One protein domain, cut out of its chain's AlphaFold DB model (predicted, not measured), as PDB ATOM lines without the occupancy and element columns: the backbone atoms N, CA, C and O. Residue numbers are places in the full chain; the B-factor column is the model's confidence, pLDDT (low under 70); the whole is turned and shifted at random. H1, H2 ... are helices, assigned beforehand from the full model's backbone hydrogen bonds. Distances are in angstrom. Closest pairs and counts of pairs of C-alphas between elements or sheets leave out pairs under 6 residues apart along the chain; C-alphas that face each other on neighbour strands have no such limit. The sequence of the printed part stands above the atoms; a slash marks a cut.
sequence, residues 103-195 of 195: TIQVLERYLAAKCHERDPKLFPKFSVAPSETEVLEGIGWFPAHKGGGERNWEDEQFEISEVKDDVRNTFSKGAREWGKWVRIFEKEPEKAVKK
ATOM      1  N   THR A 103     257.714 233.906 149.702       79.31
ATOM      2  CA  THR A 103     259.128 233.665 150.008       79.31
ATOM      3  C   THR A 103     259.341 233.074 151.396       79.31
ATOM      4  O   THR A 103     260.272 232.297 151.599       79.31
ATOM      5  N   ILE A 104     258.429 233.331 152.341       81.81
ATOM      6  CA  ILE A 104     258.521 232.763 153.690       81.81
ATOM      7  C   ILE A 104     258.392 231.237 153.681       81.81
ATOM      8  O   ILE A 104     258.980 230.566 154.522       81.81
ATOM      9  N   GLN A 105     257.684 230.682 152.692       85.19
ATOM     10  CA  GLN A 105     257.534 229.237 152.538       85.19
ATOM     11  C   GLN A 105     258.854 228.578 152.130       85.19
ATOM     12  O   GLN A 105     259.121 227.449 152.535       85.19
ATOM     13  N   VAL A 106     259.687 229.272 151.347       88.12
ATOM     14  CA  VAL A 106     261.025 228.792 150.966       88.12
ATOM     15  C   VAL A 106     261.905 228.700 152.210       88.12
ATOM     16  O   VAL A 106     262.496 227.656 152.477       88.12
ATOM     17  N   LEU A 107     261.908 229.749 153.037       86.81
ATOM     18  CA  LEU A 107     262.657 229.768 154.296       86.81
ATOM     19  C   LEU A 107     262.153 228.700 155.279       86.81
ATOM     20  O   LEU A 107     262.960 228.041 155.931       86.81
ATOM     21  N   GLU A 108     260.837 228.501 155.377       86.50
ATOM     22  CA  GLU A 108     260.235 227.483 156.245       86.50
ATOM     23  C   GLU A 108     260.654 226.066 155.833       86.50
ATOM     24  O   GLU A 108     261.069 225.279 156.683       86.50
ATOM     25  N   ARG A 109     260.616 225.751 154.531       88.44
ATOM     26  CA  ARG A 109     261.070 224.451 154.004       88.44
ATOM     27  C   ARG A 109     262.564 224.237 154.228       88.44
ATOM     28  O   ARG A 109     262.968 223.141 154.609       88.44
ATOM     29  N   TYR A 110     263.377 225.278 154.042       90.06
ATOM     30  CA  TYR A 110     264.816 225.205 154.291       90.06
ATOM     31  C   TYR A 110     265.131 224.974 155.777       90.06
ATOM     32  O   TYR A 110     265.920 224.092 156.121       90.06
ATOM     33  N   LEU A 111     264.446 225.679 156.684       88.94
ATOM     34  CA  LEU A 111     264.576 225.448 158.124       88.94
ATOM     35  C   LEU A 111     264.095 224.050 158.526       88.94
ATOM     36  O   LEU A 111     264.756 223.388 159.324       88.94
ATOM     37  N   ALA A 112     262.973 223.583 157.974       87.94
ATOM     38  CA  ALA A 112     262.456 222.242 158.227       87.94
ATOM     39  C   ALA A 112     263.466 221.163 157.808       87.94
ATOM     40  O   ALA A 112     263.708 220.232 158.577       87.94
ATOM     41  N   ALA A 113     264.119 221.332 156.655       90.06
ATOM     42  CA  ALA A 113     265.195 220.451 156.216       90.06
ATOM     43  C   ALA A 113     266.374 220.449 157.205       90.06
ATOM     44  O   ALA A 113     266.801 219.378 157.630       90.06
ATOM     45  N   LYS A 114     266.838 221.618 157.670       89.88
ATOM     46  CA  LYS A 114     267.912 221.708 158.684       89.88
ATOM     47  C   LYS A 114     267.528 221.121 160.043       89.88
ATOM     48  O   LYS A 114     268.371 220.544 160.730       89.88
ATOM     49  N   CYS A 115     266.263 221.229 160.437       88.56
ATOM     50  CA  CYS A 115     265.739 220.562 161.626       88.56
ATOM     51  C   CYS A 115     265.738 219.034 161.460       88.56
ATOM     52  O   CYS A 115     266.182 218.331 162.369       88.56
ATOM     53  N   HIS A 116     265.307 218.531 160.298       90.06
ATOM     54  CA  HIS A 116     265.305 217.103 159.975       90.06
ATOM     55  C   HIS A 116     266.721 216.517 159.902       90.06
ATOM     56  O   HIS A 116     266.972 215.491 160.525       90.06
ATOM     57  N   GLU A 117     267.660 217.186 159.219       88.06
ATOM     58  CA  GLU A 117     269.080 216.790 159.153       88.06
ATOM     59  C   GLU A 117     269.677 216.585 160.555       88.06
ATOM     60  O   GLU A 117     270.497 215.694 160.775       88.06
ATOM     61  N   ARG A 118     269.261 217.414 161.519       86.69
ATOM     62  CA  ARG A 118     269.778 217.386 162.886       86.69
ATOM     63  C   ARG A 118     269.144 216.297 163.748       86.69
ATOM     64  O   ARG A 118     269.850 215.655 164.525       86.69
ATOM     65  N   ASP A 119     267.821 216.169 163.705       86.56
ATOM     66  CA  ASP A 119     267.084 215.203 164.520       86.56
ATOM     67  C   ASP A 119     265.865 214.657 163.756       86.56
ATOM     68  O   ASP A 119     264.747 215.165 163.909       86.56
ATOM     69  N   PRO A 120     266.057 213.593 162.955       86.50
ATOM     70  CA  PRO A 120     264.984 213.007 162.154       86.50
ATOM     71  C   PRO A 120     263.826 212.452 162.993       86.50
ATOM     72  O   PRO A 120     262.711 212.319 162.493       86.50
ATOM     73  N   LYS A 121     264.075 212.111 164.268       85.88
ATOM     74  CA  LYS A 121     263.057 211.551 165.170       85.88
ATOM     75  C   LYS A 121     262.101 212.629 165.665       85.88
ATOM     76  O   LYS A 121     260.897 212.406 165.699       85.88
ATOM     77  N   LEU A 122     262.644 213.789 166.037       83.31
ATOM     78  CA  LEU A 122     261.860 214.946 166.480       83.31
ATOM     79  C   LEU A 122     261.191 215.681 165.310       83.31
ATOM     80  O   LEU A 122     260.108 216.238 165.477       83.31
ATOM     81  N   PHE A 123     261.801 215.657 164.124       86.19
ATOM     82  CA  PHE A 123     261.300 216.349 162.937       86.19
ATOM     83  C   PHE A 123     261.087 215.376 161.772       86.19
ATOM     84  O   PHE A 123     261.842 215.418 160.814       86.19
ATOM     85  N   PRO A 124     260.060 214.508 161.789       78.75
ATOM     86  CA  PRO A 124     259.910 213.427 160.806       78.75
ATOM     87  C   PRO A 124     259.518 213.894 159.396       78.75
ATOM     88  O   PRO A 124     259.667 213.147 158.432       78.75
ATOM     89  N   LYS A 125     259.002 215.121 159.248       73.94
ATOM     90  CA  LYS A 125     258.625 215.667 157.941       73.94
ATOM     91  C   LYS A 125     259.873 216.117 157.186       73.94
ATOM     92  O   LYS A 125     260.464 217.137 157.527       73.94
ATOM     93  N   PHE A 126     260.221 215.377 156.140       66.12
ATOM     94  CA  PHE A 126     261.241 215.768 155.177       66.12
ATOM     95  C   PHE A 126     260.578 216.450 153.974       66.12
ATOM     96  O   PHE A 126     259.805 215.827 153.247       66.12
ATOM     97  N   SER A 127     260.858 217.736 153.770       66.00
ATOM     98  CA  SER A 127     260.611 218.410 152.493       66.00
ATOM     99  C   SER A 127     261.913 218.466 151.711       66.00
ATOM    100  O   SER A 127     262.964 218.663 152.318       66.00
ATOM    101  N   VAL A 128     261.847 218.354 150.380       79.50
ATOM    102  CA  VAL A 128     262.998 218.651 149.512       79.50
ATOM    103  C   VAL A 128     263.554 220.015 149.915       79.50
ATOM    104  O   VAL A 128     262.814 221.003 149.932       79.50
ATOM    105  N   ALA A 129     264.819 220.032 150.333       82.06
ATOM    106  CA  ALA A 129     265.466 221.229 150.838       82.06
ATOM    107  C   ALA A 129     265.670 222.211 149.676       82.06
ATOM    108  O   ALA A 129     266.300 221.828 148.687       82.06
ATOM    109  N   PRO A 130     265.155 223.448 149.773       88.00
ATOM    110  CA  PRO A 130     265.521 224.507 148.846       88.00
ATOM    111  C   PRO A 130     267.032 224.732 148.873       88.00
ATOM    112  O   PRO A 130     267.666 224.543 149.914       88.00
ATOM    113  N   SER A 131     267.610 225.152 147.752       89.69
ATOM    114  CA  SER A 131     269.028 225.528 147.741       89.69
ATOM    115  C   SER A 131     269.247 226.855 148.471       89.69
ATOM    116  O   SER A 131     268.350 227.696 148.542       89.69
ATOM    117  N   GLU A 132     270.457 227.101 148.974       88.88
ATOM    118  CA  GLU A 132     270.798 228.390 149.581       88.88
ATOM    119  C   GLU A 132     270.586 229.538 148.588       88.88
ATOM    120  O   GLU A 132     270.155 230.613 148.984       88.88
ATOM    121  N   THR A 133     270.801 229.303 147.290       88.44
ATOM    122  CA  THR A 133     270.515 230.289 146.238       88.44
ATOM    123  C   THR A 133     269.029 230.660 146.194       88.44
ATOM    124  O   THR A 133     268.703 231.841 146.183       88.44
ATOM    125  N   GLU A 134     268.122 229.679 146.256       87.75
ATOM    126  CA  GLU A 134     266.669 229.928 146.292       87.75
ATOM    127  C   GLU A 134     266.249 230.678 147.564       87.75
ATOM    128  O   GLU A 134     265.338 231.507 147.541       87.75
ATOM    129  N   VAL A 135     266.927 230.418 148.688       89.38
ATOM    130  CA  VAL A 135     266.718 231.163 149.936       89.38
ATOM    131  C   VAL A 135     267.171 232.616 149.784       89.38
ATOM    132  O   VAL A 135     266.442 233.514 150.207       89.38
ATOM    133  N   LEU A 136     268.331 232.859 149.163       89.38
ATOM    134  CA  LEU A 136     268.852 234.207 148.902       89.38
ATOM    135  C   LEU A 136     267.939 235.005 147.970       89.38
ATOM    136  O   LEU A 136     267.603 236.151 148.272       89.38
ATOM    137  N   GLU A 137     267.462 234.381 146.897       86.88
ATOM    138  CA  GLU A 137     266.463 234.975 146.006       86.88
ATOM    139  C   GLU A 137     265.157 235.269 146.753       86.88
ATOM    140  O   GLU A 137     264.581 236.348 146.606       86.88
ATOM    141  N   GLY A 138     264.720 234.354 147.625       85.00
ATOM    142  CA  GLY A 138     263.525 234.521 148.450       85.00
ATOM    143  C   GLY A 138     263.604 235.697 149.433       85.00
ATOM    144  O   GLY A 138     262.597 236.369 149.670       85.00
ATOM    145  N   ILE A 139     264.777 235.991 149.995       84.75
ATOM    146  CA  ILE A 139     264.969 237.182 150.843       84.75
ATOM    147  C   ILE A 139     265.268 238.451 150.032       84.75
ATOM    148  O   ILE A 139     265.387 239.528 150.613       84.75
ATOM    149  N   GLY A 140     265.376 238.340 148.705       83.12
ATOM    150  CA  GLY A 140     265.731 239.447 147.821       83.12
ATOM    151  C   GLY A 140     267.170 239.924 148.006       83.12
ATOM    152  O   GLY A 140     267.455 241.100 147.776       83.12
ATOM    153  N   TRP A 141     268.065 239.043 148.458       86.94
ATOM    154  CA  TRP A 141     269.481 239.359 148.583       86.94
ATOM    155  C   TRP A 141     270.166 239.255 147.220       86.94
ATOM    156  O   TRP A 141     269.921 238.324 146.453       86.94
ATOM    157  N   PHE A 142     271.039 240.215 146.929       80.94
ATOM    158  CA  PHE A 142     271.849 240.249 145.719       80.94
ATOM    159  C   PHE A 142     273.233 240.830 146.044       80.94
ATOM    160  O   PHE A 142     273.320 241.634 146.978       80.94
ATOM    161  N   PRO A 143     274.276 240.490 145.262       81.62
ATOM    162  CA  PRO A 143     275.604 241.088 145.393       81.62
ATOM    163  C   PRO A 143     275.569 242.618 145.310       81.62
ATOM    164  O   PRO A 143     274.708 243.195 144.634       81.62
ATOM    165  N   ALA A 144     276.512 243.273 145.988       71.38
ATOM    166  CA  ALA A 144     276.521 244.727 146.144       71.38
ATOM    167  C   ALA A 144     276.720 245.477 144.810       71.38
ATOM    168  O   ALA A 144     276.166 246.563 144.614       71.38
ATOM    169  N   HIS A 145     277.460 244.891 143.865       65.81
ATOM    170  CA  HIS A 145     277.682 245.467 142.539       65.81
ATOM    171  C   HIS A 145     276.595 245.035 141.546       65.81
ATOM    172  O   HIS A 145     276.676 243.987 140.913       65.81
ATOM    173  N   LYS A 146     275.570 245.879 141.368       59.03
ATOM    174  CA  LYS A 146     274.531 245.695 140.332       59.03
ATOM    175  C   LYS A 146     274.657 246.612 139.109       59.03
ATOM    176  O   LYS A 146     273.834 246.509 138.202       59.03
ATOM    177  N   GLY A 147     275.668 247.476 139.037       49.66
ATOM    178  CA  GLY A 147     275.915 248.269 137.832       49.66
ATOM    179  C   GLY A 147     276.763 249.519 138.049       49.66
ATOM    180  O   GLY A 147     276.457 250.332 138.918       49.66
ATOM    181  N   GLY A 148     277.779 249.675 137.194       53.19
ATOM    182  CA  GLY A 148     278.659 250.843 137.095       53.19
ATOM    183  C   GLY A 148     280.117 250.502 137.415       53.19
ATOM    184  O   GLY A 148     280.457 250.357 138.580       53.19
ATOM    185  N   GLY A 149     280.966 250.408 136.384       61.41
ATOM    186  CA  GLY A 149     282.378 250.003 136.507       61.41
ATOM    187  C   GLY A 149     282.601 248.499 136.319       61.41
ATOM    188  O   GLY A 149     281.656 247.721 136.404       61.41
ATOM    189  N   GLU A 150     283.835 248.120 135.967       63.47
ATOM    190  CA  GLU A 150     284.274 246.768 135.588       63.47
ATOM    191  C   GLU A 150     283.697 245.688 136.520       63.47
ATOM    192  O   GLU A 150     283.899 245.713 137.731       63.47
ATOM    193  N   ARG A 151     282.926 244.756 135.954       67.06
ATOM    194  CA  ARG A 151     282.273 243.686 136.710       67.06
ATOM    195  C   ARG A 151     283.337 242.740 137.274       67.06
ATOM    196  O   ARG A 151     283.855 241.906 136.530       67.06
ATOM    197  N   ASN A 152     283.646 242.853 138.566       76.19
ATOM    198  CA  ASN A 152     284.565 241.930 139.223       76.19
ATOM    199  C   ASN A 152     283.843 240.628 139.598       76.19
ATOM    200  O   ASN A 152     283.155 240.532 140.613       76.19
ATOM    201  N   TRP A 153     283.985 239.620 138.740       78.69
ATOM    202  CA  TRP A 153     283.341 238.320 138.909       78.69
ATOM    203  C   TRP A 153     283.883 237.532 140.113       78.69
ATOM    204  O   TRP A 153     283.142 236.721 140.668       78.69
ATOM    205  N   GLU A 154     285.134 237.763 140.525       81.88
ATOM    206  CA  GLU A 154     285.737 237.094 141.687       81.88
ATOM    207  C   GLU A 154     285.080 237.574 142.984       81.88
ATOM    208  O   GLU A 154     284.652 236.751 143.794       81.88
ATOM    209  N   ASP A 155     284.903 238.890 143.127       82.50
ATOM    210  CA  ASP A 155     284.239 239.497 144.286       82.50
ATOM    211  C   ASP A 155     282.768 239.066 144.373       82.50
ATOM    212  O   ASP A 155     282.297 238.688 145.444       82.50
ATOM    213  N   GLU A 156     282.045 239.038 143.244       83.25
ATOM    214  CA  GLU A 156     280.656 238.559 143.208       83.25
ATOM    215  C   GLU A 156     280.541 237.103 143.690       83.25
ATOM    216  O   GLU A 156     279.649 236.771 144.473       83.25
ATOM    217  N   GLN A 157     281.427 236.212 143.225       85.44
ATOM    218  CA  GLN A 157     281.416 234.810 143.655       85.44
ATOM    219  C   GLN A 157     281.795 234.668 145.128       85.44
ATOM    220  O   GLN A 157     281.171 233.872 145.834       85.44
ATOM    221  N   PHE A 158     282.768 235.453 145.594       86.44
ATOM    222  CA  PHE A 158     283.156 235.486 146.996       86.44
ATOM    223  C   PHE A 158     281.976 235.910 147.883       86.44
ATOM    224  O   PHE A 158     281.598 235.155 148.779       86.44
ATOM    225  N   GLU A 159     281.315 237.030 147.569       86.56
ATOM    226  CA  GLU A 159     280.127 237.516 148.287       86.56
ATOM    227  C   GLU A 159     279.010 236.464 148.323       86.56
ATOM    228  O   GLU A 159     278.430 236.197 149.376       86.56
ATOM    229  N   ILE A 160     278.715 235.822 147.186       87.75
ATOM    230  CA  ILE A 160     277.697 234.764 147.123       87.75
ATOM    231  C   ILE A 160     278.088 233.586 148.020       87.75
ATOM    232  O   ILE A 160     277.230 233.032 148.708       87.75
ATOM    233  N   SER A 161     279.356 233.174 148.000       88.19
ATOM    234  CA  SER A 161     279.829 232.030 148.782       88.19
ATOM    235  C   SER A 161     279.777 232.293 150.289       88.19
ATOM    236  O   SER A 161     279.236 231.466 151.024       88.19
ATOM    237  N   GLU A 162     280.211 233.475 150.730       91.38
ATOM    238  CA  GLU A 162     280.160 233.902 152.129       91.38
ATOM    239  C   GLU A 162     278.720 233.946 152.639       91.38
ATOM    240  O   GLU A 162     278.391 233.359 153.670       91.38
ATOM    241  N   VAL A 163     277.815 234.572 151.883       89.94
ATOM    242  CA  VAL A 163     276.427 234.711 152.335       89.94
ATOM    243  C   VAL A 163     275.698 233.364 152.324       89.94
ATOM    244  O   VAL A 163     274.872 233.104 153.202       89.94
ATOM    245  N   LYS A 164     276.027 232.452 151.400       91.88
ATOM    246  CA  LYS A 164     275.529 231.066 151.453       91.88
ATOM    247  C   LYS A 164     275.974 230.354 152.726       91.88
ATOM    248  O   LYS A 164     275.156 229.697 153.379       91.88
ATOM    249  N   ASP A 165     277.237 230.507 153.100       92.81
ATOM    250  CA  ASP A 165     277.773 229.924 154.325       92.81
ATOM    251  C   ASP A 165     277.126 230.530 155.576       92.81
ATOM    252  O   ASP A 165     276.739 229.791 156.491       92.81
ATOM    253  N   ASP A 166     276.885 231.838 155.592       90.62
ATOM    254  CA  ASP A 166     276.155 232.520 156.661       90.62
ATOM    255  C   ASP A 166     274.703 232.058 156.777       90.62
ATOM    256  O   ASP A 166     274.224 231.797 157.888       90.62
ATOM    257  N   VAL A 167     274.002 231.887 155.654       90.00
ATOM    258  CA  VAL A 167     272.649 231.317 155.628       90.00
ATOM    259  C   VAL A 167     272.677 229.907 156.210       90.00
ATOM    260  O   VAL A 167     271.936 229.612 157.151       90.00
ATOM    261  N   ARG A 168     273.575 229.037 155.740       90.94
ATOM    262  CA  ARG A 168     273.705 227.672 156.267       90.94
ATOM    263  C   ARG A 168     273.965 227.672 157.776       90.94
ATOM    264  O   ARG A 168     273.303 226.940 158.521       90.94
ATOM    265  N   ASN A 169     274.891 228.504 158.242       91.44
ATOM    266  CA  ASN A 169     275.265 228.610 159.651       91.44
ATOM    267  C   ASN A 169     274.115 229.139 160.512       91.44
ATOM    268  O   ASN A 169     273.840 228.604 161.592       91.44
ATOM    269  N   THR A 170     273.416 230.164 160.034       91.38
ATOM    270  CA  THR A 170     272.290 230.787 160.732       91.38
ATOM    271  C   THR A 170     271.123 229.819 160.868       91.38
ATOM    272  O   THR A 170     270.625 229.619 161.978       91.38
ATOM    273  N   PHE A 171     270.731 229.142 159.787       89.69
ATOM    274  CA  PHE A 171     269.642 228.166 159.830       89.69
ATOM    275  C   PHE A 171     270.006 226.926 160.653       89.69
ATOM    276  O   PHE A 171     269.165 226.417 161.391       89.69
ATOM    277  N   SER A 172     271.269 226.490 160.638       90.31
ATOM    278  CA  SER A 172     271.741 225.392 161.497       90.31
ATOM    279  C   SER A 172     271.695 225.747 162.989       90.31
ATOM    280  O   SER A 172     271.317 224.918 163.827       90.31
ATOM    281  N   LYS A 173     272.047 226.992 163.348       91.88
ATOM    282  CA  LYS A 173     271.882 227.521 164.713       91.88
ATOM    283  C   LYS A 173     270.401 227.642 165.079       91.88
ATOM    284  O   LYS A 173     270.021 227.222 166.170       91.88
ATOM    285  N   GLY A 174     269.565 228.129 164.164       87.81
ATOM    286  CA  GLY A 174     268.112 228.184 164.334       87.81
ATOM    287  C   GLY A 174     267.517 226.806 164.621       87.81
ATOM    288  O   GLY A 174     266.856 226.620 165.639       87.81
ATOM    289  N   ALA A 175     267.852 225.805 163.805       88.75
ATOM    290  CA  ALA A 175     267.429 224.419 163.985       88.75
ATOM    291  C   ALA A 175     267.893 223.825 165.327       88.75
ATOM    292  O   ALA A 175     267.163 223.072 165.976       88.75
ATOM    293  N   ARG A 176     269.096 224.190 165.793       89.50
ATOM    294  CA  ARG A 176     269.598 223.797 167.120       89.50
ATOM    295  C   ARG A 176     268.720 224.321 168.243       89.50
ATOM    296  O   ARG A 176     268.357 223.553 169.134       89.50
ATOM    297  N   GLU A 177     268.465 225.622 168.243       89.06
ATOM    298  CA  GLU A 177     267.682 226.263 169.295       89.06
ATOM    299  C   GLU A 177     266.226 225.817 169.233       89.06
ATOM    300  O   GLU A 177     265.634 225.545 170.274       89.06
ATOM    301  N   TRP A 178     265.694 225.608 168.027       87.75
ATOM    302  CA  TRP A 178     264.371 225.034 167.837       87.75
ATOM    303  C   TRP A 178     264.267 223.631 168.436       87.75
ATOM    304  O   TRP A 178     263.398 223.380 169.263       87.75
ATOM    305  N   GLY A 179     265.211 222.736 168.132       86.56
ATOM    306  CA  GLY A 179     265.245 221.400 168.732       86.56
ATOM    307  C   GLY A 179     265.352 221.422 170.262       86.56
ATOM    308  O   GLY A 179     264.722 220.610 170.939       86.56
ATOM    309  N   LYS A 180     266.103 222.370 170.841       88.25
ATOM    310  CA  LYS A 180     266.133 222.562 172.302       88.25
ATOM    311  C   LYS A 180     264.782 223.028 172.834       88.25
ATOM    312  O   LYS A 180     264.338 222.508 173.852       88.25
ATOM    313  N   TRP A 181     264.155 223.996 172.171       86.50
ATOM    314  CA  TRP A 181     262.856 224.522 172.573       86.50
ATOM    315  C   TRP A 181     261.781 223.435 172.525       86.50
ATOM    316  O   TRP A 181     261.087 223.255 173.518       86.50
ATOM    317  N   VAL A 182     261.726 222.628 171.459       86.81
ATOM    318  CA  VAL A 182     260.781 221.503 171.337       86.81
ATOM    319  C   VAL A 182     260.960 220.496 172.477       86.81
ATOM    320  O   VAL A 182     259.985 220.100 173.104       86.81
ATOM    321  N   ARG A 183     262.202 220.140 172.826       86.88
ATOM    322  CA  ARG A 183     262.479 219.238 173.962       86.88
ATOM    323  C   ARG A 183     262.098 219.833 175.318       86.88
ATOM    324  O   ARG A 183     261.780 219.090 176.243       86.88
ATOM    325  N   ILE A 184     262.185 221.155 175.477       85.38
ATOM    326  CA  ILE A 184     261.707 221.838 176.688       85.38
ATOM    327  C   ILE A 184     260.181 221.844 176.696       85.38
ATOM    328  O   ILE A 184     259.597 221.553 177.729       85.38
ATOM    329  N   PHE A 185     259.545 222.119 175.559       85.06
ATOM    330  CA  PHE A 185     258.094 222.116 175.414       85.06
ATOM    331  C   PHE A 185     257.488 220.740 175.722       85.06
ATOM    332  O   PHE A 185     256.482 220.665 176.419       85.06
ATOM    333  N   GLU A 186     258.137 219.658 175.283       85.00
ATOM    334  CA  GLU A 186     257.738 218.277 175.589       85.00
ATOM    335  C   GLU A 186     257.777 217.970 177.097       85.00
ATOM    336  O   GLU A 186     256.946 217.219 177.601       85.00
ATOM    337  N   LYS A 187     258.726 218.563 177.833       87.62
ATOM    338  CA  LYS A 187     258.894 218.337 179.278       87.62
ATOM    339  C   LYS A 187     258.062 219.285 180.140       87.62
ATOM    340  O   LYS A 187     257.504 218.869 181.147       87.62
ATOM    341  N   GLU A 188     258.034 220.566 179.788       86.50
ATOM    342  CA  GLU A 188     257.460 221.656 180.578       86.50
ATOM    343  C   GLU A 188     256.858 222.739 179.657       86.50
ATOM    344  O   GLU A 188     257.476 223.789 179.423       86.50
ATOM    345  N   PRO A 189     255.629 222.534 179.147       80.44
ATOM    346  CA  PRO A 189     255.018 223.444 178.177       80.44
ATOM    347  C   PRO A 189     254.802 224.852 178.753       80.44
ATOM    348  O   PRO A 189     255.045 225.852 178.077       80.44
ATOM    349  N   GLU A 190     254.445 224.960 180.038       77.06
ATOM    350  CA  GLU A 190     254.217 226.255 180.692       77.06
ATOM    351  C   GLU A 190     255.485 227.106 180.830       77.06
ATOM    352  O   GLU A 190     255.412 228.337 180.789       77.06
ATOM    353  N   LYS A 191     256.660 226.480 180.993       72.25
ATOM    354  CA  LYS A 191     257.933 227.213 181.058       72.25
ATOM    355  C   LYS A 191     258.439 227.582 179.665       72.25
ATOM    356  O   LYS A 191     259.073 228.623 179.518       72.25
ATOM    357  N   ALA A 192     258.128 226.776 178.649       68.00
ATOM    358  CA  ALA A 192     258.500 227.041 177.261       68.00
ATOM    359  C   ALA A 192     257.778 228.263 176.667       68.00
ATOM    360  O   ALA A 192     258.398 229.013 175.919       68.00
ATOM    361  N   VAL A 193     256.504 228.482 177.019       68.75
ATOM    362  CA  VAL A 193     255.700 229.632 176.547       68.75
ATOM    363  C   VAL A 193     256.058 230.936 177.277       68.75
ATOM    364  O   VAL A 193     255.880 232.025 176.737       68.75
ATOM    365  N   LYS A 194     256.588 230.848 178.505       66.31
ATOM    366  CA  LYS A 194     257.018 232.015 179.300       66.31
ATOM    367  C   LYS A 194     258.421 232.528 178.948       66.31
ATOM    368  O   LYS A 194     258.777 233.616 179.402       66.31
ATOM    369  N   LYS A 195     259.218 231.750 178.211       52.56
ATOM    370  CA  LYS A 195     260.598 232.074 177.826       52.56
ATOM    371  C   LYS A 195     260.637 232.893 176.539       52.56
ATOM    372  O   LYS A 195     261.477 233.819 176.479       52.56
TER     373      LYS A 195
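Overview. This is residues 103 to 195 of the 195 residues of an uncharacterized protein of Pseudocercospora fijiensis (strain CIRAD86) (UniProt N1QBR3). One long straight helix, H3, makes the long axis of the model, and a small pair of helices, H1 and H2, packs on it between residues 164 and 179, both crossing it rather than running along it. At one end of H3 the short helix H4 folds back on residues 181 to 185, and at the other end residues 147 to 152 of the link before H3 stick out as a free loop. The printed part has 93 residues with four named helices, in the order H1, H2, H3, H4, and no named strand; the class is all helix. The whole is loose, with a radius of gyration of the C-alphas of 17.1 A, and its outline is a rod spanning 58 by 28 by 20 A.

Along the chain. H3, residues 153 to 187, is the longest helix, 51.3 A from first to last C-alpha; it runs from C-alpha 153 at (283.341, 238.320, 138.909) to C-alpha 187 at (258.894, 218.337, 179.278). H1, residues 103 to 118, begins at C-alpha 103 at (259.128, 233.665, 150.008) and is 23.3 A long. H2 holds residues 132 to 138 and is 9.6 A long. H4 holds residues 189 to 194 and is 8.9 A long.

Arrangement. H3 is the hub, touching the three other helices. With residues 171 to 179 alone it touches H1, at a steep tilt of 66 degrees, the same way; the closest C-alphas are those of Cys 115 and Ala 175, 4.8 A apart. With residues 164 to 168 alone it touches H2, about perpendicular at 88 degrees; the closest C-alphas are those of Glu 132 and Lys 164, 5.7 A apart. H1 and H2 form a helical hairpin at a shallow tilt of 27 degrees, opposite ways. H1 touches H2 with residues 103 to 110 alone, and their closest C-alphas are those of Thr 103 and Gly 138, 4.7 A apart. H3 touches H4 with residues 181 to 185 alone, at a steep tilt of 54 degrees, opposite ways; the closest C-alphas are those of Phe 185 and Ala 192, 5.3 A apart. H4 is apart from H1 and from H2. In H1, H2 and H3 every backbone O i to N i+4 pair is within hydrogen-bond range; in H4 1 of 2 is.

Size, cuts and confidence. The two C-alphas farthest apart are those of Gly 149 and Lys 187, 58.2 A. The printed part has no cut and ends at Lys 195, the chain's last residue. The links from H1 to H2, 13 residues, and from H2 to H3, 14 residues, are long; the link from H3 to H4, 1 residue, is tight. The mean pLDDT of the printed part is 82.7, and it is under 70 at residues 126 to 127, 145 to 151 and 192 to 195.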